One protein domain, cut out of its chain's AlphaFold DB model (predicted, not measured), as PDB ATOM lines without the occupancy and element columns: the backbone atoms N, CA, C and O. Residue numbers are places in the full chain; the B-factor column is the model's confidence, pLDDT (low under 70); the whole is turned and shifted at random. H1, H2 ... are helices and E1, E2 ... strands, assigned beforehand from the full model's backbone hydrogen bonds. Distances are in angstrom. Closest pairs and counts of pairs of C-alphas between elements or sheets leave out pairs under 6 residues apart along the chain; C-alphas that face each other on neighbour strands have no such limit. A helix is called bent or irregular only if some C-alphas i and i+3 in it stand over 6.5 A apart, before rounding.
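Overview. This is residues 207 to 395 of the 414 residues of an uncharacterized protein of Legionellales bacterium (UniProt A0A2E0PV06). A small curled wall of four parallel strands, in the order E1 E2 E3 E4, has H6 over one face and H8 over the other, with H9 reaching past it; away from this body lies a second lobe, a pair of helices side by side, H3 and H5, with H4 at the turn between them. Long links, residues 244 to 257 and 298 to 312, join the two lobes. The printed part has 189 residues with nine named helices and four named strands, H1 E1 H2 H3 H4 H5 E2 H6 E3 H7 E4 H8 H9, in the mixed class. It is compact, with a radius of gyration of the C-alphas of 18.1 A, and spans 49 by 42 by 35 A.

Along the chain. Look first at the sheet: E1 is residues 217 to 224, 18.3 A long, E2 313 to 320, 20.6 A, E3 344 to 348 and E4 361 to 363. E1 bends by 84 degrees at residue 220, E2 by 53 degrees at 316. Find C-alpha 207 at (233.663, 216.464, 179.195), where H1 begins and runs to 214. H2 is residues 230 to 243, H3 258 to 273, 21.9 A, H4 275 to 278, and H5 280 to 297, 27.9 A. H6 is residues 332 to 340, H7 355 to 358 and H8 368 to 373. H9, residues 377 to 395, 26.4 A, ends at C-alpha 395, (248.977, 218.666, 185.734).

Arrangement. In the sheet, look for N 219 and O 314 at 2.9 A between E1 and E2, N 346 and O 318 at 2.8 A between E2 and E3, and N 363 and O 347 at 2.8 A between E3 and E4. Three strand-helix-strand units, parallel neighbour strands with helices between, follow: E1, H2 to H5, E2; E2, H6, E3; and E3, H7, E4, the last two with right-handed crossovers. H6 lies over E3, along the strands, at a height over the sheet of 9.3 A. H8 is on the opposite face, at a height of 7.5 A. H2, with residues 232 to 236, and H9, with 377 to 384, only graze the sheet. H1 touches H6, the C-alphas of Val 209 and Glu 340 being closest at 4.5 A. H7 touches H6, and H9 touches H7 with residues 387 to 391 alone, closest at the C-alphas of Thr 358 and Lys 387, 7.1 A. In the second lobe H3 touches H5 with residues 268 to 272 alone, at a shallow tilt of 16 degrees, opposite ways; the C-alphas of Arg 272 and Ala 283 are closest, 5.6 A. Every O i to N i+4 pair is within hydrogen-bond range in H1, H2, H3, H6, H8 and H9, and 12 of 14 in H5, which is irregular, C-alphas 293 and 296 being 7.9 A apart; H4 and H7 are too short for such a pair.

Size, cuts and confidence. The two C-alphas farthest apart, those of Asn 245 and Asp 281, are 53.9 A apart. The printed part has no cut. The links H2 to H3, H5 to E2 and E2 to H6 are long. Mean pLDDT of the printed part is 70.5; look at residues 240 to 313 and 366 to 368 for values under 70.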
ATOM      1  N   GLU A 207     234.874 216.969 179.847       94.81
ATOM      2  CA  GLU A 207     233.663 216.464 179.195       94.81
ATOM      3  C   GLU A 207     232.519 216.375 180.198       94.81
ATOM      4  O   GLU A 207     231.405 216.835 179.935       94.81
ATOM      5  N   ARG A 208     232.824 215.904 181.407       90.94
ATOM      6  CA  ARG A 208     231.879 215.895 182.519       90.94
ATOM      7  C   ARG A 208     231.414 217.297 182.916       90.94
ATOM      8  O   ARG A 208     230.233 217.482 183.219       90.94
ATOM      9  N   VAL A 209     232.320 218.277 182.921       93.50
ATOM     10  CA  VAL A 209     231.983 219.686 183.185       93.50
ATOM     11  C   VAL A 209     230.924 220.171 182.194       93.50
ATOM     12  O   VAL A 209     229.868 220.650 182.617       93.50
ATOM     13  N   LYS A 210     231.160 219.987 180.887       94.06
ATOM     14  CA  LYS A 210     230.215 220.370 179.824       94.06
ATOM     15  C   LYS A 210     228.867 219.670 179.994       94.06
ATOM     16  O   LYS A 210     227.820 220.315 179.960       94.06
ATOM     17  N   GLU A 211     228.887 218.360 180.234       90.06
ATOM     18  CA  GLU A 211     227.674 217.560 180.414       90.06
ATOM     19  C   GLU A 211     226.821 218.069 181.589       90.06
ATOM     20  O   GLU A 211     225.607 218.228 181.458       90.06
ATOM     21  N   ASN A 212     227.436 218.352 182.741       85.69
ATOM     22  CA  ASN A 212     226.703 218.763 183.940       85.69
ATOM     23  C   ASN A 212     226.239 220.223 183.906       85.69
ATOM     24  O   ASN A 212     225.193 220.531 184.481       85.69
ATOM     25  N   ARG A 213     226.947 221.113 183.199       89.56
ATOM     26  CA  ARG A 213     226.448 222.473 182.942       89.56
ATOM     27  C   ARG A 213     225.202 222.452 182.053       89.56
ATOM     28  O   ARG A 213     224.226 223.112 182.389       89.56
ATOM     29  N   ASN A 214     225.172 221.608 181.018       88.38
ATOM     30  CA  ASN A 214     224.041 221.515 180.081       88.38
ATOM     31  C   ASN A 214     222.755 220.918 180.687       88.38
ATOM     32  O   ASN A 214     221.667 221.136 180.161       88.38
ATOM     33  N   LYS A 215     222.857 220.157 181.785       83.31
ATOM     34  CA  LYS A 215     221.718 219.466 182.421       83.31
ATOM     35  C   LYS A 215     220.822 220.349 183.287       83.31
ATOM     36  O   LYS A 215     219.796 219.868 183.754       83.31
ATOM     37  N   SER A 216     221.229 221.575 183.607       75.56
ATOM     38  CA  SER A 216     220.471 222.403 184.548       75.56
ATOM     39  C   SER A 216     220.588 223.876 184.221       75.56
ATOM     40  O   SER A 216     221.650 224.349 183.821       75.56
ATOM     41  N   LYS A 217     219.510 224.625 184.458       80.12
ATOM     42  CA  LYS A 217     219.544 226.077 184.328       80.12
ATOM     43  C   LYS A 217     220.313 226.665 185.505       80.12
ATOM     44  O   LYS A 217     219.934 226.476 186.662       80.12
ATOM     45  N   LYS A 218     221.388 227.391 185.216       81.75
ATOM     46  CA  LYS A 218     222.245 228.000 186.233       81.75
ATOM     47  C   LYS A 218     221.664 229.335 186.696       81.75
ATOM     48  O   LYS A 218     221.240 230.158 185.888       81.75
ATOM     49  N   LEU A 219     221.583 229.521 188.011       73.94
ATOM     50  CA  LEU A 219     221.205 230.781 188.649       73.94
ATOM     51  C   LEU A 219     222.450 231.448 189.229       73.94
ATOM     52  O   LEU A 219     223.265 230.729 189.812       73.94
ATOM     53  N   PRO A 220     222.594 232.782 189.155       75.50
ATOM     54  CA  PRO A 220     223.679 233.510 189.812       75.50
ATOM     55  C   PRO A 220     223.467 233.498 191.336       75.50
ATOM     56  O   PRO A 220     223.054 234.473 191.955       75.50
ATOM     57  N   SER A 221     223.679 232.338 191.945       73.81
ATOM     58  CA  SER A 221     223.525 232.079 193.368       73.81
ATOM     59  C   SER A 221     224.650 231.181 193.861       73.81
ATOM     60  O   SER A 221     225.314 230.492 193.079       73.81
ATOM     61  N   ILE A 222     224.865 231.221 195.175       73.50
ATOM     62  CA  ILE A 222     225.919 230.488 195.871       73.50
ATOM     63  C   ILE A 222     225.294 229.419 196.751       73.50
ATOM     64  O   ILE A 222     224.326 229.679 197.467       73.50
ATOM     65  N   PHE A 223     225.907 228.240 196.773       80.25
ATOM     66  CA  PHE A 223     225.684 227.263 197.833       80.25
ATOM     67  C   PHE A 223     226.997 226.920 198.539       80.25
ATOM     68  O   PHE A 223     228.080 227.010 197.970       80.25
ATOM     69  N   PHE A 224     226.897 226.515 199.802       77.38
ATOM     70  CA  PHE A 224     228.021 226.002 200.576       77.38
ATOM     71  C   PHE A 224     227.873 224.491 200.742       77.38
ATOM     72  O   PHE A 224     226.824 224.017 201.184       77.38
ATOM     73  N   SER A 225     228.937 223.739 200.459       72.81
ATOM     74  CA  SER A 225     229.025 222.316 200.801       72.81
ATOM     75  C   SER A 225     230.038 222.060 201.930       72.81
ATOM     76  O   SER A 225     230.896 222.884 202.254       72.81
ATOM     77  N   GLY A 226     229.951 220.905 202.583       73.06
ATOM     78  CA  GLY A 226     230.918 220.468 203.593       73.06
ATOM     79  C   GLY A 226     230.497 220.663 205.051       73.06
ATOM     80  O   GLY A 226     229.443 221.199 205.383       73.06
ATOM     81  N   ARG A 227     231.340 220.157 205.961       75.56
ATOM     82  CA  ARG A 227     231.026 220.091 207.394       75.56
ATOM     83  C   ARG A 227     230.906 221.482 208.009       75.56
ATOM     84  O   ARG A 227     231.849 222.272 207.935       75.56
ATOM     85  N   LEU A 228     229.795 221.727 208.701       74.12
ATOM     86  CA  LEU A 228     229.503 222.993 209.361       74.12
ATOM     87  C   LEU A 228     230.224 223.128 210.714       74.12
ATOM     88  O   LEU A 228     229.626 222.960 211.780       74.12
ATOM     89  N   THR A 229     231.525 223.427 210.674       78.81
ATOM     90  CA  THR A 229     232.304 223.750 211.882       78.81
ATOM     91  C   THR A 229     231.750 225.011 212.565       78.81
ATOM     92  O   THR A 229     231.071 225.814 211.919       78.81
ATOM     93  N   PRO A 230     232.034 225.240 213.863       78.88
ATOM     94  CA  PRO A 230     231.637 226.480 214.533       78.88
ATOM     95  C   PRO A 230     232.097 227.740 213.785       78.88
ATOM     96  O   PRO A 230     231.330 228.695 213.662       78.88
ATOM     97  N   TYR A 231     233.312 227.711 213.227       84.38
ATOM     98  CA  TYR A 231     233.843 228.781 212.384       84.38
ATOM     99  C   TYR A 231     233.017 228.958 211.103       84.38
ATOM    100  O   TYR A 231     232.489 230.042 210.872       84.38
ATOM    101  N   ARG A 232     232.784 227.889 210.332       82.50
ATOM    102  CA  ARG A 232     231.972 227.944 209.103       82.50
ATOM    103  C   ARG A 232     230.543 228.411 209.356       82.50
ATOM    104  O   ARG A 232     230.017 229.199 208.585       82.50
ATOM    105  N   ARG A 233     229.922 227.998 210.466       79.88
ATOM    106  CA  ARG A 233     228.594 228.488 210.877       79.88
ATOM    107  C   ARG A 233     228.598 229.996 211.108       79.88
ATOM    108  O   ARG A 233     227.645 230.672 210.730       79.88
ATOM    109  N   LYS A 234     229.647 230.512 211.750       82.50
ATOM    110  CA  LYS A 234     229.824 231.946 211.987       82.50
ATOM    111  C   LYS A 234     230.017 232.697 210.670       82.50
ATOM    112  O   LYS A 234     229.330 233.692 210.466       82.50
ATOM    113  N   GLU A 235     230.880 232.205 209.783       85.00
ATOM    114  CA  GLU A 235     231.111 232.825 208.474       85.00
ATOM    115  C   GLU A 235     229.868 232.767 207.586       85.00
ATOM    116  O   GLU A 235     229.468 233.793 207.066       85.00
ATOM    117  N   MET A 236     229.152 231.644 207.511       80.94
ATOM    118  CA  MET A 236     227.882 231.573 206.776       80.94
ATOM    119  C   MET A 236     226.834 232.558 207.301       80.94
ATOM    120  O   MET A 236     226.125 233.168 206.510       80.94
ATOM    121  N   ARG A 237     226.733 232.749 208.625       75.88
ATOM    122  CA  ARG A 237     225.847 233.780 209.195       75.88
ATOM    123  C   ARG A 237     226.285 235.183 208.790       75.88
ATOM    124  O   ARG A 237     225.429 236.002 208.490       75.88
ATOM    125  N   ARG A 238     227.594 235.451 208.772       76.94
ATOM    126  CA  ARG A 238     228.162 236.739 208.341       76.94
ATOM    127  C   ARG A 238     227.930 236.997 206.854       76.94
ATOM    128  O   ARG A 238     227.532 238.101 206.504       76.94
ATOM    129  N   LEU A 239     228.151 235.988 206.013       74.50
ATOM    130  CA  LEU A 239     227.868 236.011 204.579       74.50
ATOM    131  C   LEU A 239     226.386 236.276 204.344       74.50
ATOM    132  O   LEU A 239     226.044 237.240 203.676       74.50
ATOM    133  N   GLY A 240     225.514 235.507 205.000       64.88
ATOM    134  CA  GLY A 240     224.078 235.739 204.966       64.88
ATOM    135  C   GLY A 240     223.731 237.172 205.363       64.88
ATOM    136  O   GLY A 240     223.154 237.899 204.580       64.88
ATOM    137  N   GLN A 241     224.153 237.653 206.529       61.59
ATOM    138  CA  GLN A 241     223.853 239.028 206.955       61.59
ATOM    139  C   GLN A 241     224.381 240.111 205.996       61.59
ATOM    140  O   GLN A 241     223.738 241.145 205.846       61.59
ATOM    141  N   GLY A 242     225.535 239.891 205.356       58.12
ATOM    142  CA  GLY A 242     226.129 240.832 204.401       58.12
ATOM    143  C   GLY A 242     225.438 240.847 203.037       58.12
ATOM    144  O   GLY A 242     225.254 241.915 202.467       58.12
ATOM    145  N   THR A 243     225.024 239.681 202.541       53.91
ATOM    146  CA  THR A 243     224.394 239.511 201.221       53.91
ATOM    147  C   THR A 243     222.859 239.652 201.274       53.91
ATOM    148  O   THR A 243     222.233 239.945 200.263       53.91
ATOM    149  N   LEU A 244     222.231 239.474 202.447       42.28
ATOM    150  CA  LEU A 244     220.770 239.352 202.632       42.28
ATOM    151  C   LEU A 244     220.071 240.546 203.270       42.28
ATOM    152  O   LEU A 244     218.877 240.463 203.549       42.28
ATOM    153  N   ASN A 245     220.730 241.694 203.411       42.44
ATOM    154  CA  ASN A 245     219.977 242.940 203.600       42.44
ATOM    155  C   ASN A 245     219.101 243.293 202.366       42.44
ATOM    156  O   ASN A 245     218.489 244.356 202.339       42.44
ATOM    157  N   SER A 246     219.007 242.402 201.363       35.25
ATOM    158  CA  SER A 246     218.172 242.533 200.161       35.25
ATOM    159  C   SER A 246     217.276 241.318 199.835       35.25
ATOM    160  O   SER A 246     216.413 241.463 198.979       35.25
ATOM    161  N   TYR A 247     217.428 240.142 200.467       29.41
ATOM    162  CA  TYR A 247     216.640 238.927 200.154       29.41
ATOM    163  C   TYR A 247     216.536 237.980 201.368       29.41
ATOM    164  O   TYR A 247     217.513 237.841 202.096       29.41
ATOM    165  N   PRO A 248     215.409 237.284 201.610       30.64
ATOM    166  CA  PRO A 248     215.303 236.330 202.716       30.64
ATOM    167  C   PRO A 248     216.032 235.008 202.397       30.64
ATOM    168  O   PRO A 248     215.706 234.350 201.413       30.64
ATOM    169  N   LEU A 249     216.982 234.573 203.245       33.53
ATOM    170  CA  LEU A 249     217.389 233.156 203.275       33.53
ATOM    171  C   LEU A 249     216.434 232.382 204.173       33.53
ATOM    172  O   LEU A 249     216.442 232.542 205.396       33.53
ATOM    173  N   GLU A 250     215.716 231.444 203.576       33.25
ATOM    174  CA  GLU A 250     215.253 230.275 204.304       33.25
ATOM    175  C   GLU A 250     216.475 229.424 204.658       33.25
ATOM    176  O   GLU A 250     217.067 228.732 203.828       33.25
ATOM    177  N   GLY A 251     216.889 229.501 205.923       34.47
ATOM    178  CA  GLY A 251     217.833 228.567 206.525       34.47
ATOM    179  C   GLY A 251     217.190 227.190 206.655       34.47
ATOM    180  O   GLY A 251     216.847 226.767 207.756       34.47
ATOM    181  N   GLY A 252     217.008 226.505 205.528       29.55
ATOM    182  CA  GLY A 252     216.513 225.141 205.477       29.55
ATOM    183  C   GLY A 252     217.502 224.201 206.154       29.55
ATOM    184  O   GLY A 252     218.668 224.090 205.770       29.55
ATOM    185  N   VAL A 253     217.021 223.515 207.184       33.22
ATOM    186  CA  VAL A 253     217.687 222.432 207.904       33.22
ATOM    187  C   VAL A 253     217.886 221.246 206.945       33.22
ATOM    188  O   VAL A 253     217.193 220.244 207.020       33.22
ATOM    189  N   ALA A 254     218.838 221.333 206.014       34.78
ATOM    190  CA  ALA A 254     219.109 220.279 205.028       34.78
ATOM    191  C   ALA A 254     219.900 219.077 205.598       34.78
ATOM    192  O   ALA A 254     220.467 218.285 204.847       34.78
ATOM    193  N   TRP A 255     219.971 218.948 206.928       41.22
ATOM    194  CA  TRP A 255     220.889 218.039 207.626       41.22
ATOM    195  C   TRP A 255     220.224 216.866 208.343       41.22
ATOM    196  O   TRP A 255     220.928 216.070 208.957       41.22
ATOM    197  N   ASN A 256     218.913 216.691 208.212       37.69
ATOM    198  CA  ASN A 256     218.300 215.409 208.533       37.69
ATOM    199  C   ASN A 256     218.192 214.603 207.239       37.69
ATOM    200  O   ASN A 256     217.119 214.657 206.680       37.69
ATOM    201  N   ASP A 257     219.278 213.934 206.800       48.25
ATOM    202  CA  ASP A 257     219.405 212.724 205.927       48.25
ATOM    203  C   ASP A 257     219.271 212.723 204.357       48.25
ATOM    204  O   ASP A 257     219.995 211.957 203.722       48.25
ATOM    205  N   PRO A 258     218.498 213.547 203.611       39.66
ATOM    206  CA  PRO A 258     218.394 213.398 202.148       39.66
ATOM    207  C   PRO A 258     219.603 213.841 201.318       39.66
ATOM    208  O   PRO A 258     219.692 213.480 200.144       39.66
ATOM    209  N   ALA A 259     220.517 214.656 201.855       42.50
ATOM    210  CA  ALA A 259     221.697 215.118 201.112       42.50
ATOM    211  C   ALA A 259     222.744 214.005 200.960       42.50
ATOM    212  O   ALA A 259     223.249 213.783 199.861       42.50
ATOM    213  N   LEU A 260     222.982 213.244 202.034       42.38
ATOM    214  CA  LEU A 260     223.809 212.038 202.002       42.38
ATOM    215  C   LEU A 260     223.163 210.972 201.104       42.38
ATOM    216  O   LEU A 260     223.846 210.302 200.343       42.38
ATOM    217  N   LEU A 261     221.829 210.875 201.120       40.19
ATOM    218  CA  LEU A 261     221.071 209.942 200.287       40.19
ATOM    219  C   LEU A 261     221.143 210.285 198.787       40.19
ATOM    220  O   LEU A 261     221.250 209.384 197.954       40.19
ATOM    221  N   ARG A 262     221.116 211.578 198.431       47.41
ATOM    222  CA  ARG A 262     221.342 212.048 197.054       47.41
ATOM    223  C   ARG A 262     222.785 211.832 196.615       47.41
ATOM    224  O   ARG A 262     222.981 211.327 195.516       47.41
ATOM    225  N   ASP A 263     223.755 212.134 197.472       46.81
ATOM    226  CA  ASP A 263     225.177 211.913 197.202       46.81
ATOM    227  C   ASP A 263     225.489 210.418 197.016       46.81
ATOM    228  O   ASP A 263     226.068 210.032 196.007       46.81
ATOM    229  N   THR A 264     224.993 209.539 197.891       44.31
ATOM    230  CA  THR A 264     225.165 208.083 197.767       44.31
ATOM    231  C   THR A 264     224.435 207.516 196.546       44.31
ATOM    232  O   THR A 264     225.024 206.728 195.808       44.31
ATOM    233  N   LYS A 265     223.191 207.931 196.247       47.66
ATOM    234  CA  LYS A 265     222.499 207.515 195.006       47.66
ATOM    235  C   LYS A 265     223.218 208.014 193.754       47.66
ATOM    236  O   LYS A 265     223.310 207.277 192.777       47.66
ATOM    237  N   PHE A 266     223.735 209.239 193.781       50.78
ATOM    238  CA  PHE A 266     224.535 209.802 192.701       50.78
ATOM    239  C   PHE A 266     225.843 209.027 192.522       50.78
ATOM    240  O   PHE A 266     226.150 208.632 191.404       50.78
ATOM    241  N   LYS A 267     226.556 208.711 193.610       52.03
ATOM    242  CA  LYS A 267     227.782 207.895 193.621       52.03
ATOM    243  C   LYS A 267     227.542 206.470 193.116       52.03
ATOM    244  O   LYS A 267     228.315 205.984 192.299       52.03
ATOM    245  N   LEU A 268     226.439 205.828 193.507       47.06
ATOM    246  CA  LEU A 268     226.041 204.507 192.998       47.06
ATOM    247  C   LEU A 268     225.659 204.553 191.512       47.06
ATOM    248  O   LEU A 268     226.054 203.682 190.742       47.06
ATOM    249  N   LYS A 269     224.926 205.587 191.080       53.53
ATOM    250  CA  LYS A 269     224.600 205.803 189.661       53.53
ATOM    251  C   LYS A 269     225.861 206.092 188.832       53.53
ATOM    252  O   LYS A 269     225.956 205.609 187.710       53.53
ATOM    253  N   ARG A 270     226.829 206.822 189.397       54.88
ATOM    254  CA  ARG A 270     228.150 207.130 188.817       54.88
ATOM    255  C   ARG A 270     228.979 205.855 188.639       54.88
ATOM    256  O   ARG A 270     229.407 205.583 187.529       54.88
ATOM    257  N   LEU A 271     229.072 205.011 189.670       52.53
ATOM    258  CA  LEU A 271     229.705 203.684 189.607       52.53
ATOM    259  C   LEU A 271     229.127 202.800 188.499       52.53
ATOM    260  O   LEU A 271     229.881 202.166 187.767       52.53
ATOM    261  N   ARG A 272     227.796 202.783 188.353       51.31
ATOM    262  CA  ARG A 272     227.108 202.041 187.285       51.31
ATOM    263  C   ARG A 272     227.313 202.649 185.892       51.31
ATOM    264  O   ARG A 272     227.185 201.925 184.921       51.31
ATOM    265  N   GLY A 273     227.602 203.947 185.786       52.50
ATOM    266  CA  GLY A 273     227.877 204.628 184.513       52.50
ATOM    267  C   GLY A 273     229.332 204.521 184.047       52.50
ATOM    268  O   GLY A 273     229.625 204.748 182.879       52.50
ATOM    269  N   GLU A 274     230.249 204.136 184.934       52.44
ATOM    270  CA  GLU A 274     231.680 204.007 184.642       52.44
ATOM    271  C   GLU A 274     232.078 202.601 184.145       52.44
ATOM    272  O   GLU A 274     233.190 202.118 184.369       52.44
ATOM    273  N   GLU A 275     231.192 201.931 183.404       54.47
ATOM    274  CA  GLU A 275     231.443 200.613 182.796       54.47
ATOM    275  C   GLU A 275     232.708 200.597 181.925       54.47
ATOM    276  O   GLU A 275     233.447 199.612 181.920       54.47
ATOM    277  N   GLN A 276     233.004 201.710 181.246       41.97
ATOM    278  CA  GLN A 276     234.224 201.872 180.449       41.97
ATOM    279  C   GLN A 276     235.507 201.935 181.294       41.97
ATOM    280  O   GLN A 276     236.579 201.616 180.784       41.97
ATOM    281  N   ALA A 277     235.422 202.359 182.558       44.00
ATOM    282  CA  ALA A 277     236.571 202.454 183.459       44.00
ATOM    283  C   ALA A 277     236.766 201.174 184.288       44.00
ATOM    284  O   ALA A 277     237.900 200.754 184.512       44.00
ATOM    285  N   PHE A 278     235.674 200.533 184.718       43.47
ATOM    286  CA  PHE A 278     235.712 199.402 185.656       43.47
ATOM    287  C   PHE A 278     235.492 198.029 185.013       43.47
ATOM    288  O   PHE A 278     235.855 197.004 185.604       43.47
ATOM    289  N   GLY A 279     234.890 197.989 183.823       48.47
ATOM    290  CA  GLY A 279     234.201 196.808 183.316       48.47
ATOM    291  C   GLY A 279     232.869 196.590 184.046       48.47
ATOM    292  O   GLY A 279     232.773 196.772 185.264       48.47
ATOM    293  N   ILE A 280     231.845 196.175 183.295       59.66
ATOM    294  CA  ILE A 280     230.464 195.956 183.771       59.66
ATOM    295  C   ILE A 280     230.413 195.144 185.074       59.66
ATOM    296  O   ILE A 280     229.787 195.561 186.048       59.66
ATOM    297  N   ASP A 281     231.141 194.029 185.139       54.88
ATOM    298  CA  ASP A 281     231.047 193.098 186.268       54.88
ATOM    299  C   ASP A 281     231.592 193.688 187.579       54.88
ATOM    300  O   ASP A 281     231.036 193.464 188.658       54.88
ATOM    301  N   ASN A 282     232.661 194.487 187.506       48.22
ATOM    302  CA  ASN A 282     233.233 195.129 188.690       48.22
ATOM    303  C   ASN A 282     232.374 196.308 189.154       48.22
ATOM    304  O   ASN A 282     232.155 196.452 190.357       48.22
ATOM    305  N   ALA A 283     231.851 197.111 188.220       53.09
ATOM    306  CA  ALA A 283     230.920 198.198 188.523       53.09
ATOM    307  C   ALA A 283     229.678 197.676 189.271       53.09
ATOM    308  O   ALA A 283     229.279 198.230 190.302       53.09
ATOM    309  N   ILE A 284     229.121 196.549 188.813       59.59
ATOM    310  CA  ILE A 284     227.998 195.867 189.467       59.59
ATOM    311  C   ILE A 284     228.394 195.364 190.862       59.59
ATOM    312  O   ILE A 284     227.682 195.638 191.832       59.59
ATOM    313  N   ARG A 285     229.533 194.673 191.002       61.44
ATOM    314  CA  ARG A 285     229.972 194.130 192.300       61.44
ATOM    315  C   ARG A 285     230.189 195.225 193.349       61.44
ATOM    316  O   ARG A 285     229.693 195.095 194.466       61.44
ATOM    317  N   TYR A 286     230.889 196.308 193.005       54.62
ATOM    318  CA  TYR A 286     231.164 197.397 193.952       54.62
ATOM    319  C   TYR A 286     229.895 198.135 194.378       54.62
ATOM    320  O   TYR A 286     229.747 198.489 195.548       54.62
ATOM    321  N   THR A 287     228.946 198.297 193.455       55.50
ATOM    322  CA  THR A 287     227.614 198.829 193.766       55.50
ATOM    323  C   THR A 287     226.915 197.959 194.818       55.50
ATOM    324  O   THR A 287     226.423 198.476 195.818       55.50
ATOM    325  N   GLN A 288     226.912 196.635 194.635       59.53
ATOM    326  CA  GLN A 288     226.257 195.700 195.560       59.53
ATOM    327  C   GLN A 288     226.911 195.674 196.952       59.53
ATOM    328  O   GLN A 288     226.219 195.525 197.961       59.53
ATOM    329  N   GLU A 289     228.236 195.807 197.032       55.38
ATOM    330  CA  GLU A 289     228.970 195.893 198.303       55.38
ATOM    331  C   GLU A 289     228.645 197.192 199.064       55.38
ATOM    332  O   GLU A 289     228.416 197.172 200.278       55.38
ATOM    333  N   LEU A 290     228.538 198.315 198.347       53.59
ATOM    334  CA  LEU A 290     228.127 199.604 198.905       53.59
ATOM    335  C   LEU A 290     226.682 199.596 199.405       53.59
ATOM    336  O   LEU A 290     226.421 200.040 200.522       53.59
ATOM    337  N   GLU A 291     225.757 199.048 198.618       54.62
ATOM    338  CA  GLU A 291     224.352 198.912 199.010       54.62
ATOM    339  C   GLU A 291     224.232 198.103 200.314       54.62
ATOM    340  O   GLU A 291     223.611 198.553 201.276       54.62
ATOM    341  N   LYS A 292     224.916 196.959 200.423       55.06
ATOM    342  CA  LYS A 292     224.863 196.112 201.630       55.06
ATOM    343  C   LYS A 292     225.434 196.773 202.888       55.06
ATOM    344  O   LYS A 292     224.950 196.489 203.980       55.06
ATOM    345  N   SER A 293     226.447 197.630 202.758       49.28
ATOM    346  CA  SER A 293     227.114 198.261 203.909       49.28
ATOM    347  C   SER A 293     226.356 199.462 204.493       49.28
ATOM    348  O   SER A 293     226.570 199.795 205.658       49.28
ATOM    349  N   GLN A 294     225.453 200.090 203.730       48.25
ATOM    350  CA  GLN A 294     224.797 201.344 204.133       48.25
ATOM    351  C   GLN A 294     223.300 201.211 204.475       48.25
ATOM    352  O   GLN A 294     222.731 202.109 205.090       48.25
ATOM    353  N   LEU A 295     222.648 200.093 204.132       41.22
ATOM    354  CA  LEU A 295     221.180 200.003 204.089       41.22
ATOM    355  C   LEU A 295     220.429 199.835 205.430       41.22
ATOM    356  O   LEU A 295     219.203 199.934 205.434       41.22
ATOM    357  N   ALA A 296     221.087 199.631 206.577       37.75
ATOM    358  CA  ALA A 296     220.354 199.448 207.843       37.75
ATOM    359  C   ALA A 296     219.734 200.750 208.407       37.75
ATOM    360  O   ALA A 296     218.793 200.682 209.192       37.75
ATOM    361  N   GLY A 297     220.212 201.931 207.990       38.75
ATOM    362  CA  GLY A 297     219.649 203.236 208.388       38.75
ATOM    363  C   GLY A 297     218.704 203.874 207.361       38.75
ATOM    364  O   GLY A 297     218.184 204.957 207.594       38.75
ATOM    365  N   PHE A 298     218.484 203.222 206.217       34.91
ATOM    366  CA  PHE A 298     218.034 203.866 204.973       34.91
ATOM    367  C   PHE A 298     216.515 204.038 204.807       34.91
ATOM    368  O   PHE A 298     216.079 204.725 203.887       34.91
ATOM    369  N   TRP A 299     215.691 203.397 205.639       31.98
ATOM    370  CA  TRP A 299     214.268 203.211 205.319       31.98
ATOM    371  C   TRP A 299     213.304 204.286 205.843       31.98
ATOM    372  O   TRP A 299     212.129 204.237 205.496       31.98
ATOM    373  N   ASN A 300     213.767 205.294 206.594       33.06
ATOM    374  CA  ASN A 300     212.865 206.236 207.281       33.06
ATOM    375  C   ASN A 300     212.923 207.711 206.833       33.06
ATOM    376  O   ASN A 300     212.348 208.552 207.519       33.06
ATOM    377  N   LEU A 301     213.558 208.076 205.711       32.84
ATOM    378  CA  LEU A 301     213.769 209.502 205.390       32.84
ATOM    379  C   LEU A 301     213.596 209.883 203.911       32.84
ATOM    380  O   LEU A 301     214.520 210.314 203.224       32.84
ATOM    381  N   THR A 302     212.357 209.793 203.429       33.59
ATOM    382  CA  THR A 302     211.957 210.296 202.103       33.59
ATOM    383  C   THR A 302     210.666 211.113 202.138       33.59
ATOM    384  O   THR A 302     209.694 210.731 201.487       33.59
ATOM    385  N   LYS A 303     210.633 212.256 202.841       32.09
ATOM    386  CA  LYS A 303     209.525 213.201 202.600       32.09
ATOM    387  C   LYS A 303     209.811 214.708 202.624       32.09
ATOM    388  O   LYS A 303     209.163 215.399 201.855       32.09
ATOM    389  N   ASP A 304     210.831 215.223 203.317       27.31
ATOM    390  CA  ASP A 304     210.837 216.677 203.614       27.31
ATOM    391  C   ASP A 304     211.966 217.528 202.984       27.31
ATOM    392  O   ASP A 304     212.286 218.601 203.482       27.31
ATOM    393  N   ILE A 305     212.567 217.118 201.859       29.55
ATOM    394  CA  ILE A 305     213.445 218.008 201.057       29.55
ATOM    395  C   ILE A 305     213.100 217.875 199.567       29.55
ATOM    396  O   ILE A 305     213.914 217.398 198.773       29.55
ATOM    397  N   TYR A 306     211.868 218.238 199.193       31.16
ATOM    398  CA  TYR A 306     211.374 218.090 197.814       31.16
ATOM    399  C   TYR A 306     210.713 219.335 197.196       31.16
ATOM    400  O   TYR A 306     210.210 219.250 196.084       31.16
ATOM    401  N   GLU A 307     210.755 220.512 197.828       31.09
ATOM    402  CA  GLU A 307     210.026 221.684 197.293       31.09
ATOM    403  C   GLU A 307     210.894 222.804 196.690       31.09
ATOM    404  O   GLU A 307     210.355 223.790 196.205       31.09
ATOM    405  N   TYR A 308     212.218 222.626 196.570       34.91
ATOM    406  CA  TYR A 308     213.094 223.568 195.834       34.91
ATOM    407  C   TYR A 308     213.542 223.066 194.443       34.91
ATOM    408  O   TYR A 308     214.320 223.726 193.762       34.91
ATOM    409  N   SER A 309     213.079 221.885 194.010       43.28
ATOM    410  CA  SER A 309     213.546 221.202 192.786       43.28
ATOM    411  C   SER A 309     212.535 221.151 191.636       43.28
ATOM    412  O   SER A 309     212.778 220.438 190.667       43.28
ATOM    413  N   ASN A 310     211.431 221.896 191.694       42.28
ATOM    414  CA  ASN A 310     210.410 221.836 190.639       42.28
ATOM    415  C   ASN A 310     210.759 222.603 189.345       42.28
ATOM    416  O   ASN A 310     209.984 222.530 188.400       42.28
ATOM    417  N   GLU A 311     211.915 223.279 189.245       47.28
ATOM    418  CA  GLU A 311     212.287 224.036 188.029       47.28
ATOM    419  C   GLU A 311     213.691 223.748 187.447       47.28
ATOM    420  O   GLU A 311     214.187 224.555 186.668       47.28
ATOM    421  N   GLU A 312     214.368 222.642 187.793       61.75
ATOM    422  CA  GLU A 312     215.721 222.310 187.259       61.75
ATOM    423  C   GLU A 312     216.777 223.433 187.413       61.75
ATOM    424  O   GLU A 312     217.783 223.491 186.698       61.75
ATOM    425  N   LYS A 313     216.562 224.355 188.354       65.31
ATOM    426  CA  LYS A 313     217.465 225.472 188.629       65.31
ATOM    427  C   LYS A 313     218.531 225.042 189.632       65.31
ATOM    428  O   LYS A 313     218.204 224.568 190.720       65.31
ATOM    429  N   THR A 314     219.806 225.225 189.291       75.38
ATOM    430  CA  THR A 314     220.937 224.977 190.201       75.38
ATOM    431  C   THR A 314     221.755 226.246 190.407       75.38
ATOM    432  O   THR A 314     221.777 227.133 189.555       75.38
ATOM    433  N   ALA A 315     222.413 226.357 191.561       76.88
ATOM    434  CA  ALA A 315     223.357 227.440 191.811       76.88
ATOM    435  C   ALA A 315     224.506 227.403 190.791       76.88
ATOM    436  O   ALA A 315     224.922 226.328 190.356       76.88
ATOM    437  N   THR A 316     225.014 228.574 190.414       82.69
ATOM    438  CA  THR A 316     226.205 228.699 189.558       82.69
ATOM    439  C   THR A 316     227.468 228.501 190.378       82.69
ATOM    440  O   THR A 316     228.406 227.874 189.905       82.69
ATOM    441  N   TYR A 317     227.480 228.984 191.619       84.50
ATOM    442  CA  TYR A 317     228.688 229.082 192.423       84.50
ATOM    443  C   TYR A 317     228.651 228.134 193.626       84.50
ATOM    444  O   TYR A 317     227.636 228.036 194.321       84.50
ATOM    445  N   GLU A 318     229.775 227.484 193.922       85.50
ATOM    446  CA  GLU A 318     229.984 226.791 195.195       85.50
ATOM    447  C   GLU A 318     231.024 227.540 196.016       85.50
ATOM    448  O   GLU A 318     232.141 227.738 195.553       85.50
ATOM    449  N   ILE A 319     230.699 227.898 197.258       86.69
ATOM    450  CA  ILE A 319     231.668 228.518 198.160       86.69
ATOM    451  C   ILE A 319     232.356 227.486 199.056       86.69
ATOM    452  O   ILE A 319     231.721 226.715 199.793       86.69
ATOM    453  N   TYR A 320     233.682 227.503 199.037       91.06
ATOM    454  CA  TYR A 320     234.529 226.874 200.029       91.06
ATOM    455  C   TYR A 320     234.832 227.872 201.146       91.06
ATOM    456  O   TYR A 320     235.393 228.943 200.937       91.06
ATOM    457  N   ILE A 321     234.462 227.494 202.370       89.94
ATOM    458  CA  ILE A 321     234.816 228.231 203.582       89.94
ATOM    459  C   ILE A 321     235.872 227.406 204.328       89.94
ATOM    460  O   ILE A 321     235.639 226.206 204.549       89.94
ATOM    461  N   PRO A 322     236.994 227.995 204.770       90.12
ATOM    462  CA  PRO A 322     238.011 227.280 205.529       90.12
ATOM    463  C   PRO A 322     237.448 226.617 206.794       90.12
ATOM    464  O   PRO A 322     236.401 227.001 207.320       90.12
ATOM    465  N   GLN A 323     238.104 225.563 207.287       85.88
ATOM    466  CA  GLN A 323     237.578 224.802 208.433       85.88
ATOM    467  C   GLN A 323     237.645 225.584 209.751       85.88
ATOM    468  O   GLN A 323     236.783 225.407 210.621       85.88
ATOM    469  N   ALA A 324     238.647 226.452 209.883       86.25
ATOM    470  CA  ALA A 324     238.919 227.273 211.051       86.25
ATOM    471  C   ALA A 324     239.541 228.615 210.636       86.25
ATOM    472  O   ALA A 324     240.013 228.777 209.512       86.25
ATOM    473  N   SER A 325     239.579 229.560 211.574       84.00
ATOM    474  CA  SER A 325     240.309 230.817 211.396       84.00
ATOM    475  C   SER A 325     241.801 230.532 211.200       84.00
ATOM    476  O   SER A 325     242.399 229.868 212.045       84.00
ATOM    477  N   GLY A 326     242.392 231.047 210.118       82.81
ATOM    478  CA  GLY A 326     243.808 230.837 209.791       82.81
ATOM    479  C   GLY A 326     244.126 229.480 209.157       82.81
ATOM    480  O   GLY A 326     245.280 229.073 209.156       82.81
ATOM    481  N   TRP A 327     243.119 228.761 208.654       86.38
ATOM    482  CA  TRP A 327     243.320 227.530 207.893       86.38
ATOM    483  C   TRP A 327     244.026 227.843 206.560       86.38
ATOM    484  O   TRP A 327     243.424 228.530 205.736       86.38
ATOM    485  N   PRO A 328     245.262 227.364 206.329       86.19
ATOM    486  CA  PRO A 328     246.069 227.809 205.190       86.19
ATOM    487  C   PRO A 328     245.866 226.958 203.930       86.19
ATOM    488  O   PRO A 328     246.513 227.212 202.919       86.19
ATOM    489  N   TYR A 329     245.008 225.934 203.998       89.81
ATOM    490  CA  TYR A 329     244.930 224.894 202.979       89.81
ATOM    491  C   TYR A 329     243.625 224.916 202.181       89.81
ATOM    492  O   TYR A 329     242.516 224.941 202.741       89.81
ATOM    493  N   SER A 330     243.774 224.812 200.871       90.12
ATOM    494  CA  SER A 330     242.703 224.538 199.925       90.12
ATOM    495  C   SER A 330     242.151 223.113 200.085       90.12
ATOM    496  O   SER A 330     242.588 222.320 200.928       90.12
ATOM    497  N   SER A 331     241.144 222.770 199.282       88.44
ATOM    498  CA  SER A 331     240.650 221.396 199.162       88.44
ATOM    499  C   SER A 331     240.624 220.988 197.687       88.44
ATOM    500  O   SER A 331     239.561 221.044 197.068       88.44
ATOM    501  N   PRO A 332     241.763 220.549 197.113       92.00
ATOM    502  CA  PRO A 332     241.883 220.333 195.670       92.00
ATOM    503  C   PRO A 332     240.828 219.391 195.097       92.00
ATOM    504  O   PRO A 332     240.145 219.730 194.133       92.00
ATOM    505  N   ASN A 333     240.610 218.250 195.756       90.81
ATOM    506  CA  ASN A 333     239.603 217.281 195.332       90.81
ATOM    507  C   ASN A 333     238.195 217.894 195.323       90.81
ATOM    508  O   ASN A 333     237.403 217.615 194.430       90.81
ATOM    509  N   ARG A 334     237.876 218.748 196.303       87.25
ATOM    510  CA  ARG A 334     236.570 219.401 196.379       87.25
ATOM    511  C   ARG A 334     236.409 220.456 195.291       87.25
ATOM    512  O   ARG A 334     235.354 220.491 194.670       87.25
ATOM    513  N   THR A 335     237.429 221.273 195.043       93.88
ATOM    514  CA  THR A 335     237.405 222.287 193.979       93.88
ATOM    515  C   THR A 335     237.193 221.633 192.615       93.88
ATOM    516  O   THR A 335     236.299 222.031 191.873       93.88
ATOM    517  N   VAL A 336     237.925 220.553 192.323       94.31
ATOM    518  CA  VAL A 336     237.768 219.787 191.076       94.31
ATOM    519  C   VAL A 336     236.367 219.185 190.952       94.31
ATOM    520  O   VAL A 336     235.725 219.319 189.913       94.31
ATOM    521  N   LEU A 337     235.835 218.582 192.019       87.62
ATOM    522  CA  LEU A 337     234.489 218.001 191.990       87.62
ATOM    523  C   LEU A 337     233.376 219.046 191.903       87.62
ATOM    524  O   LEU A 337     232.324 218.763 191.327       87.62
ATOM    525  N   SER A 338     233.602 220.235 192.456       88.88
ATOM    526  CA  SER A 338     232.708 221.381 192.313       88.88
ATOM    527  C   SER A 338     232.582 221.777 190.842       88.88
ATOM    528  O   SER A 338     231.483 221.781 190.281       88.88
ATOM    529  N   ILE A 339     233.729 221.971 190.186       94.50
ATOM    530  CA  ILE A 339     233.828 222.277 188.756       94.50
ATOM    531  C   ILE A 339     233.134 221.199 187.923       94.50
ATOM    532  O   ILE A 339     232.272 221.495 187.097       94.50
ATOM    533  N   GLU A 340     233.440 219.933 188.193       90.19
ATOM    534  CA  GLU A 340     232.852 218.784 187.503       90.19
ATOM    535  C   GLU A 340     231.357 218.620 187.730       90.19
ATOM    536  O   GLU A 340     230.683 218.001 186.913       90.19
ATOM    537  N   SER A 341     230.821 219.164 188.818       84.25
ATOM    538  CA  SER A 341     229.379 219.221 189.070       84.25
ATOM    539  C   SER A 341     228.708 220.398 188.345       84.25
ATOM    540  O   SER A 341     227.498 220.599 188.455       84.25
ATOM    541  N   GLY A 342     229.478 221.156 187.560       88.06
ATOM    542  CA  GLY A 342     229.028 222.301 186.782       88.06
ATOM    543  C   GLY A 342     228.933 223.587 187.599       88.06
ATOM    544  O   GLY A 342     228.103 224.433 187.270       88.06
ATOM    545  N   PHE A 343     229.712 223.714 188.675       89.94
ATOM    546  CA  PHE A 343     229.788 224.930 189.485       89.94
ATOM    547  C   PHE A 343     231.056 225.735 189.188       89.94
ATOM    548  O   PHE A 343     232.040 225.210 188.670       89.94
ATOM    549  N   ILE A 344     231.030 227.012 189.554       94.81
ATOM    550  CA  ILE A 344     232.195 227.888 189.618       94.81
ATOM    551  C   ILE A 344     232.646 227.946 191.085       94.81
ATOM    552  O   ILE A 344     231.883 228.427 191.932       94.81
ATOM    553  N   PRO A 345     233.837 227.430 191.427       95.31
ATOM    554  CA  PRO A 345     234.291 227.403 192.809       95.31
ATOM    555  C   PRO A 345     234.734 228.794 193.273       95.31
ATOM    556  O   PRO A 345     235.535 229.466 192.618       95.31
ATOM    557  N   LEU A 346     234.226 229.196 194.435       93.06
ATOM    558  CA  LEU A 346     234.599 230.408 195.154       93.06
ATOM    559  C   LEU A 346     235.353 230.027 196.422       93.06
ATOM    560  O   LEU A 346     234.821 229.308 197.268       93.06
ATOM    561  N   ASP A 347     236.551 230.558 196.595       93.38
ATOM    562  CA  ASP A 347     237.356 230.335 197.787       93.38
ATOM    563  C   ASP A 347     237.261 231.547 198.713       93.38
ATOM    564  O   ASP A 347     237.669 232.652 198.360       93.38
ATOM    565  N   LEU A 348     236.708 231.351 199.916       90.69
ATOM    566  CA  LEU A 348     236.688 232.391 200.944       90.69
ATOM    567  C   LEU A 348     238.010 232.382 201.717       90.69
ATOM    568  O   LEU A 348     238.152 231.679 202.722       90.69
ATOM    569  N   GLY A 349     238.966 233.178 201.253       87.00
ATOM    570  CA  GLY A 349     240.316 233.273 201.797       87.00
ATOM    571  C   GLY A 349     241.377 233.228 200.702       87.00
ATOM    572  O   GLY A 349     241.064 233.167 199.519       87.00
ATOM    573  N   SER A 350     242.643 233.254 201.114       85.75
ATOM    574  CA  SER A 350     243.786 233.198 200.201       85.75
ATOM    575  C   SER A 350     244.544 231.897 200.436       85.75
ATOM    576  O   SER A 350     245.142 231.700 201.496       85.75
ATOM    577  N   PHE A 351     244.516 231.010 199.444       90.75
ATOM    578  CA  PHE A 351     245.197 229.720 199.482       90.75
ATOM    579  C   PHE A 351     246.348 229.714 198.473       90.75
ATOM    580  O   PHE A 351     246.195 230.135 197.330       90.75
ATOM    581  N   SER A 352     247.514 229.221 198.880       90.56
ATOM    582  CA  SER A 352     248.717 229.125 198.026       90.56
ATOM    583  C   SER A 352     249.380 227.748 198.094       90.56
ATOM    584  O   SER A 352     250.482 227.547 197.602       90.56
ATOM    585  N   ASP A 353     248.696 226.786 198.707       91.19
ATOM    586  CA  ASP A 353     249.175 225.428 198.946       91.19
ATOM    587  C   ASP A 353     249.066 224.505 197.724       91.19
ATOM    588  O   ASP A 353     249.640 223.414 197.742       91.19
ATOM    589  N   HIS A 354     248.315 224.904 196.690       93.69
ATOM    590  CA  HIS A 354     248.063 224.070 195.519       93.69
ATOM    591  C   HIS A 354     247.721 224.887 194.262       93.69
ATOM    592  O   HIS A 354     246.975 225.864 194.322       93.69
ATOM    593  N   ASP A 355     248.134 224.403 193.088       94.50
ATOM    594  CA  ASP A 355     247.825 224.998 191.773       94.50
ATOM    595  C   ASP A 355     246.321 225.103 191.466       94.50
ATOM    596  O   ASP A 355     245.910 225.821 190.561       94.50
ATOM    597  N   VAL A 356     245.473 224.399 192.218       94.50
ATOM    598  CA  VAL A 356     244.015 224.365 191.998       94.50
ATOM    599  C   VAL A 356     243.388 225.702 192.396       94.50
ATOM    600  O   VAL A 356     242.307 226.056 191.944       94.50
ATOM    601  N   ASN A 357     244.107 226.493 193.190       92.94
ATOM    602  CA  ASN A 357     243.692 227.827 193.599       92.94
ATOM    603  C   ASN A 357     243.737 228.816 192.415       92.94
ATOM    604  O   ASN A 357     243.239 229.933 192.520       92.94
ATOM    605  N   THR A 358     244.329 228.418 191.278       95.25
ATOM    606  CA  THR A 358     244.318 229.199 190.028       95.25
ATOM    607  C   THR A 358     243.004 229.067 189.255       95.25
ATOM    608  O   THR A 358     242.664 229.955 188.469       95.25
ATOM    609  N   ILE A 359     242.243 227.991 189.498       96.06
ATOM    610  CA  ILE A 359     240.971 227.704 188.816       96.06
ATOM    611  C   ILE A 359     239.740 228.052 189.663       96.06
ATOM    612  O   ILE A 359     238.614 227.882 189.205       96.06
ATOM    613  N   SER A 360     239.937 228.576 190.874       94.75
ATOM    614  CA  SER A 360     238.888 229.175 191.698       94.75
ATOM    615  C   SER A 360     238.885 230.700 191.605       94.75
ATOM    616  O   SER A 360     239.840 231.342 191.153       94.75
ATOM    617  N   ILE A 361     237.757 231.298 191.985       93.81
ATOM    618  CA  ILE A 361     237.666 232.737 192.223       93.81
ATOM    619  C   ILE A 361     237.956 232.956 193.706       93.81
ATOM    620  O   ILE A 361     237.184 232.530 194.565       93.81
ATOM    621  N   ASN A 362     239.076 233.612 194.002       90.81
ATOM    622  CA  ASN A 362     239.418 233.983 195.368       90.81
ATOM    623  C   ASN A 362     238.603 235.207 195.784       90.81
ATOM    624  O   ASN A 362     238.573 236.219 195.085       90.81
ATOM    625  N   VAL A 363     237.956 235.094 196.935       88.38
ATOM    626  CA  VAL A 363     237.136 236.132 197.542       88.38
ATOM    627  C   VAL A 363     237.800 236.476 198.874       88.38
ATOM    628  O   VAL A 363     237.652 235.753 199.863       88.38
ATOM    629  N   GLU A 364     238.586 237.554 198.899       79.00
ATOM    630  CA  GLU A 364     239.326 237.957 200.102       79.00
ATOM    631  C   GLU A 364     238.390 238.526 201.165       79.00
ATOM    632  O   GLU A 364     238.584 238.317 202.369       79.00
ATOM    633  N   ASN A 365     237.347 239.238 200.730       70.19
ATOM    634  CA  ASN A 365     236.372 239.824 201.624       70.19
ATOM    635  C   ASN A 365     234.928 239.558 201.155       70.19
ATOM    636  O   ASN A 365     234.621 239.377 199.986       70.19
ATOM    637  N   ARG A 366     233.990 239.566 202.104       62.91
ATOM    638  CA  ARG A 366     232.565 239.284 201.846       62.91
ATOM    639  C   ARG A 366     231.870 240.243 200.865       62.91
ATOM    640  O   ARG A 366     230.811 239.887 200.364       62.91
ATOM    641  N   PHE A 367     232.389 241.456 200.674       59.88
ATOM    642  CA  PHE A 367     231.814 242.451 199.766       59.88
ATOM    643  C   PHE A 367     232.106 242.103 198.302       59.88
ATOM    644  O   PHE A 367     231.264 242.375 197.453       59.88
ATOM    645  N   ASP A 368     233.193 241.375 198.036       69.31
ATOM    646  CA  ASP A 368     233.569 240.928 196.688       69.31
ATOM    647  C   ASP A 368     232.572 239.892 196.119       69.31
ATOM    648  O   ASP A 368     232.504 239.659 194.916       69.31
ATOM    649  N   ILE A 369     231.746 239.269 196.970       77.50
ATOM    650  CA  ILE A 369     230.761 238.266 196.539       77.50
ATOM    651  C   ILE A 369     229.661 238.887 195.681       77.50
ATOM    652  O   ILE A 369     229.197 238.252 194.736       77.50
ATOM    653  N   SER A 370     229.226 240.108 195.999       74.75
ATOM    654  CA  SER A 370     228.206 240.796 195.203       74.75
ATOM    655  C   SER A 370     228.704 241.074 193.788       74.75
ATOM    656  O   SER A 370     227.943 240.887 192.841       74.75
ATOM    657  N   ASP A 371     229.981 241.427 193.643       81.69
ATOM    658  CA  ASP A 371     230.607 241.667 192.342       81.69
ATOM    659  C   ASP A 371     230.709 240.369 191.533       81.69
ATOM    660  O   ASP A 371     230.359 240.348 190.355       81.69
ATOM    661  N   VAL A 372     231.087 239.259 192.179       84.38
ATOM    662  CA  VAL A 372     231.105 237.927 191.549       84.38
ATOM    663  C   VAL A 372     229.707 237.497 191.099       84.38
ATOM    664  O   VAL A 372     229.536 236.994 189.992       84.38
ATOM    665  N   LEU A 373     228.684 237.713 191.930       79.12
ATOM    666  CA  LEU A 373     227.299 237.379 191.590       79.12
ATOM    667  C   LEU A 373     226.716 238.267 190.482       79.12
ATOM    668  O   LEU A 373     225.765 237.853 189.821       79.12
ATOM    669  N   ALA A 374     227.267 239.466 190.286       82.31
ATOM    670  CA  ALA A 374     226.880 240.380 189.216       82.31
ATOM    671  C   ALA A 374     227.531 240.042 187.863       82.31
ATOM    672  O   ALA A 374     227.137 240.620 186.847       82.31
ATOM    673  N   LEU A 375     228.510 239.126 187.827       84.56
ATOM    674  CA  LEU A 375     229.121 238.675 186.581       84.56
ATOM    675  C   LEU A 375     228.101 237.952 185.698       84.56
ATOM    676  O   LEU A 375     227.271 237.170 186.166       84.56
ATOM    677  N   ASP A 376     228.227 238.177 184.391       91.12
ATOM    678  CA  ASP A 376     227.544 237.360 183.399       91.12
ATOM    679  C   ASP A 376     228.004 235.898 183.534       91.12
ATOM    680  O   ASP A 376     229.202 235.601 183.522       91.12
ATOM    681  N   VAL A 377     227.042 234.990 183.709       88.75
ATOM    682  CA  VAL A 377     227.308 233.578 184.020       88.75
ATOM    683  C   VAL A 377     228.047 232.882 182.874       88.75
ATOM    684  O   VAL A 377     228.949 232.086 183.133       88.75
ATOM    685  N   GLU A 378     227.714 233.203 181.623       93.75
ATOM    686  CA  GLU A 378     228.369 232.609 180.453       93.75
ATOM    687  C   GLU A 378     229.819 233.075 180.346       93.75
ATOM    688  O   GLU A 378     230.727 232.266 180.142       93.75
ATOM    689  N   ARG A 379     230.067 234.368 180.586       94.56
ATOM    690  CA  ARG A 379     231.427 234.898 180.693       94.56
ATOM    691  C   ARG A 379     232.215 234.203 181.806       94.56
ATOM    692  O   ARG A 379     233.350 233.798 181.572       94.56
ATOM    693  N   ALA A 380     231.629 234.042 182.991       93.69
ATOM    694  CA  ALA A 380     232.297 233.399 184.120       93.69
ATOM    695  C   ALA A 380     232.638 231.923 183.830       93.69
ATOM    696  O   ALA A 380     233.708 231.447 184.213       93.69
ATOM    697  N   PHE A 381     231.772 231.202 183.110       95.56
ATOM    698  CA  PHE A 381     232.073 229.848 182.643       95.56
ATOM    699  C   PHE A 381     233.177 229.810 181.588       95.56
ATOM    700  O   PHE A 381     234.057 228.960 181.691       95.56
ATOM    701  N   SER A 382     233.170 230.736 180.626       96.31
ATOM    702  CA  SER A 382     234.233 230.839 179.621       96.31
ATOM    703  C   SER A 382     235.598 231.068 180.274       96.31
ATOM    704  O   SER A 382     236.556 230.368 179.961       96.31
ATOM    705  N   GLU A 383     235.685 231.997 181.230       96.50
ATOM    706  CA  GLU A 383     236.928 232.272 181.964       96.50
ATOM    707  C   GLU A 383     237.387 231.057 182.793       96.50
ATOM    708  O   GLU A 383     238.586 230.784 182.903       96.50
ATOM    709  N   LEU A 384     236.449 230.299 183.374       96.88
ATOM    710  CA  LEU A 384     236.756 229.057 184.084       96.88
ATOM    711  C   LEU A 384     237.290 227.968 183.136       96.88
ATOM    712  O   LEU A 384     238.199 227.235 183.514       96.88
ATOM    713  N   ASP A 385     236.773 227.863 181.914       97.88
ATOM    714  CA  ASP A 385     237.213 226.850 180.947       97.88
ATOM    715  C   ASP A 385     238.649 227.094 180.453       97.88
ATOM    716  O   ASP A 385     239.445 226.150 180.364       97.88
ATOM    717  N   ASP A 386     239.028 228.357 180.244       97.81
ATOM    718  CA  ASP A 386     240.409 228.739 179.918       97.81
ATOM    719  C   ASP A 386     241.376 228.381 181.063       97.81
ATOM    720  O   ASP A 386     242.465 227.825 180.853       97.81
ATOM    721  N   LYS A 387     240.945 228.634 182.305       97.88
ATOM    722  CA  LYS A 387     241.682 228.261 183.518       97.88
ATOM    723  C   LYS A 387     241.828 226.745 183.661       97.88
ATOM    724  O   LYS A 387     242.919 226.274 183.976       97.88
ATOM    725  N   ILE A 388     240.768 225.974 183.406       97.94
ATOM    726  CA  ILE A 388     240.795 224.503 183.459       97.94
ATOM    727  C   ILE A 388     241.780 223.940 182.435       97.94
ATOM    728  O   ILE A 388     242.544 223.036 182.774       97.94
ATOM    729  N   THR A 389     241.785 224.473 181.210       97.81
ATOM    730  CA  THR A 389     242.731 224.071 180.159       97.81
ATOM    731  C   THR A 389     244.170 224.239 180.638       97.81
ATOM    732  O   THR A 389     244.916 223.263 180.718       97.81
ATOM    733  N   SER A 390     244.512 225.455 181.068       97.81
ATOM    734  CA  SER A 390     245.853 225.804 181.557       97.81
ATOM    735  C   SER A 390     246.272 224.947 182.760       97.81
ATOM    736  O   SER A 390     247.407 224.478 182.857       97.81
ATOM    737  N   TYR A 391     245.339 224.698 183.682       97.69
ATOM    738  CA  TYR A 391     245.568 223.846 184.844       97.69
ATOM    739  C   TYR A 391     245.835 222.390 184.444       97.69
ATOM    740  O   TYR A 391     246.814 221.804 184.900       97.69
ATOM    741  N   ASN A 392     245.015 221.797 183.574       97.88
ATOM    742  CA  ASN A 392     245.196 220.411 183.139       97.88
ATOM    743  C   ASN A 392     246.514 220.204 182.373       97.88
ATOM    744  O   ASN A 392     247.147 219.159 182.537       97.88
ATOM    745  N   GLU A 393     246.961 221.189 181.589       97.38
ATOM    746  CA  GLU A 393     248.279 221.171 180.938       97.38
ATOM    747  C   GLU A 393     249.418 221.113 181.965       97.38
ATOM    748  O   GLU A 393     250.317 220.275 181.859       97.38
ATOM    749  N   LEU A 394     249.347 221.931 183.019       97.12
ATOM    750  CA  LEU A 394     250.313 221.898 184.121       97.12
ATOM    751  C   LEU A 394     250.307 220.543 184.851       97.12
ATOM    752  O   LEU A 394     251.365 219.987 185.161       97.12
ATOM    753  N   GLN A 395     249.123 219.978 185.095       97.31
ATOM    754  CA  GLN A 395     248.977 218.666 185.734       97.31
ATOM    755  C   GLN A 395     249.546 217.532 184.871       97.31
ATOM    756  O   GLN A 395     250.127 216.590 185.414       97.31
TER     757      GLN A 395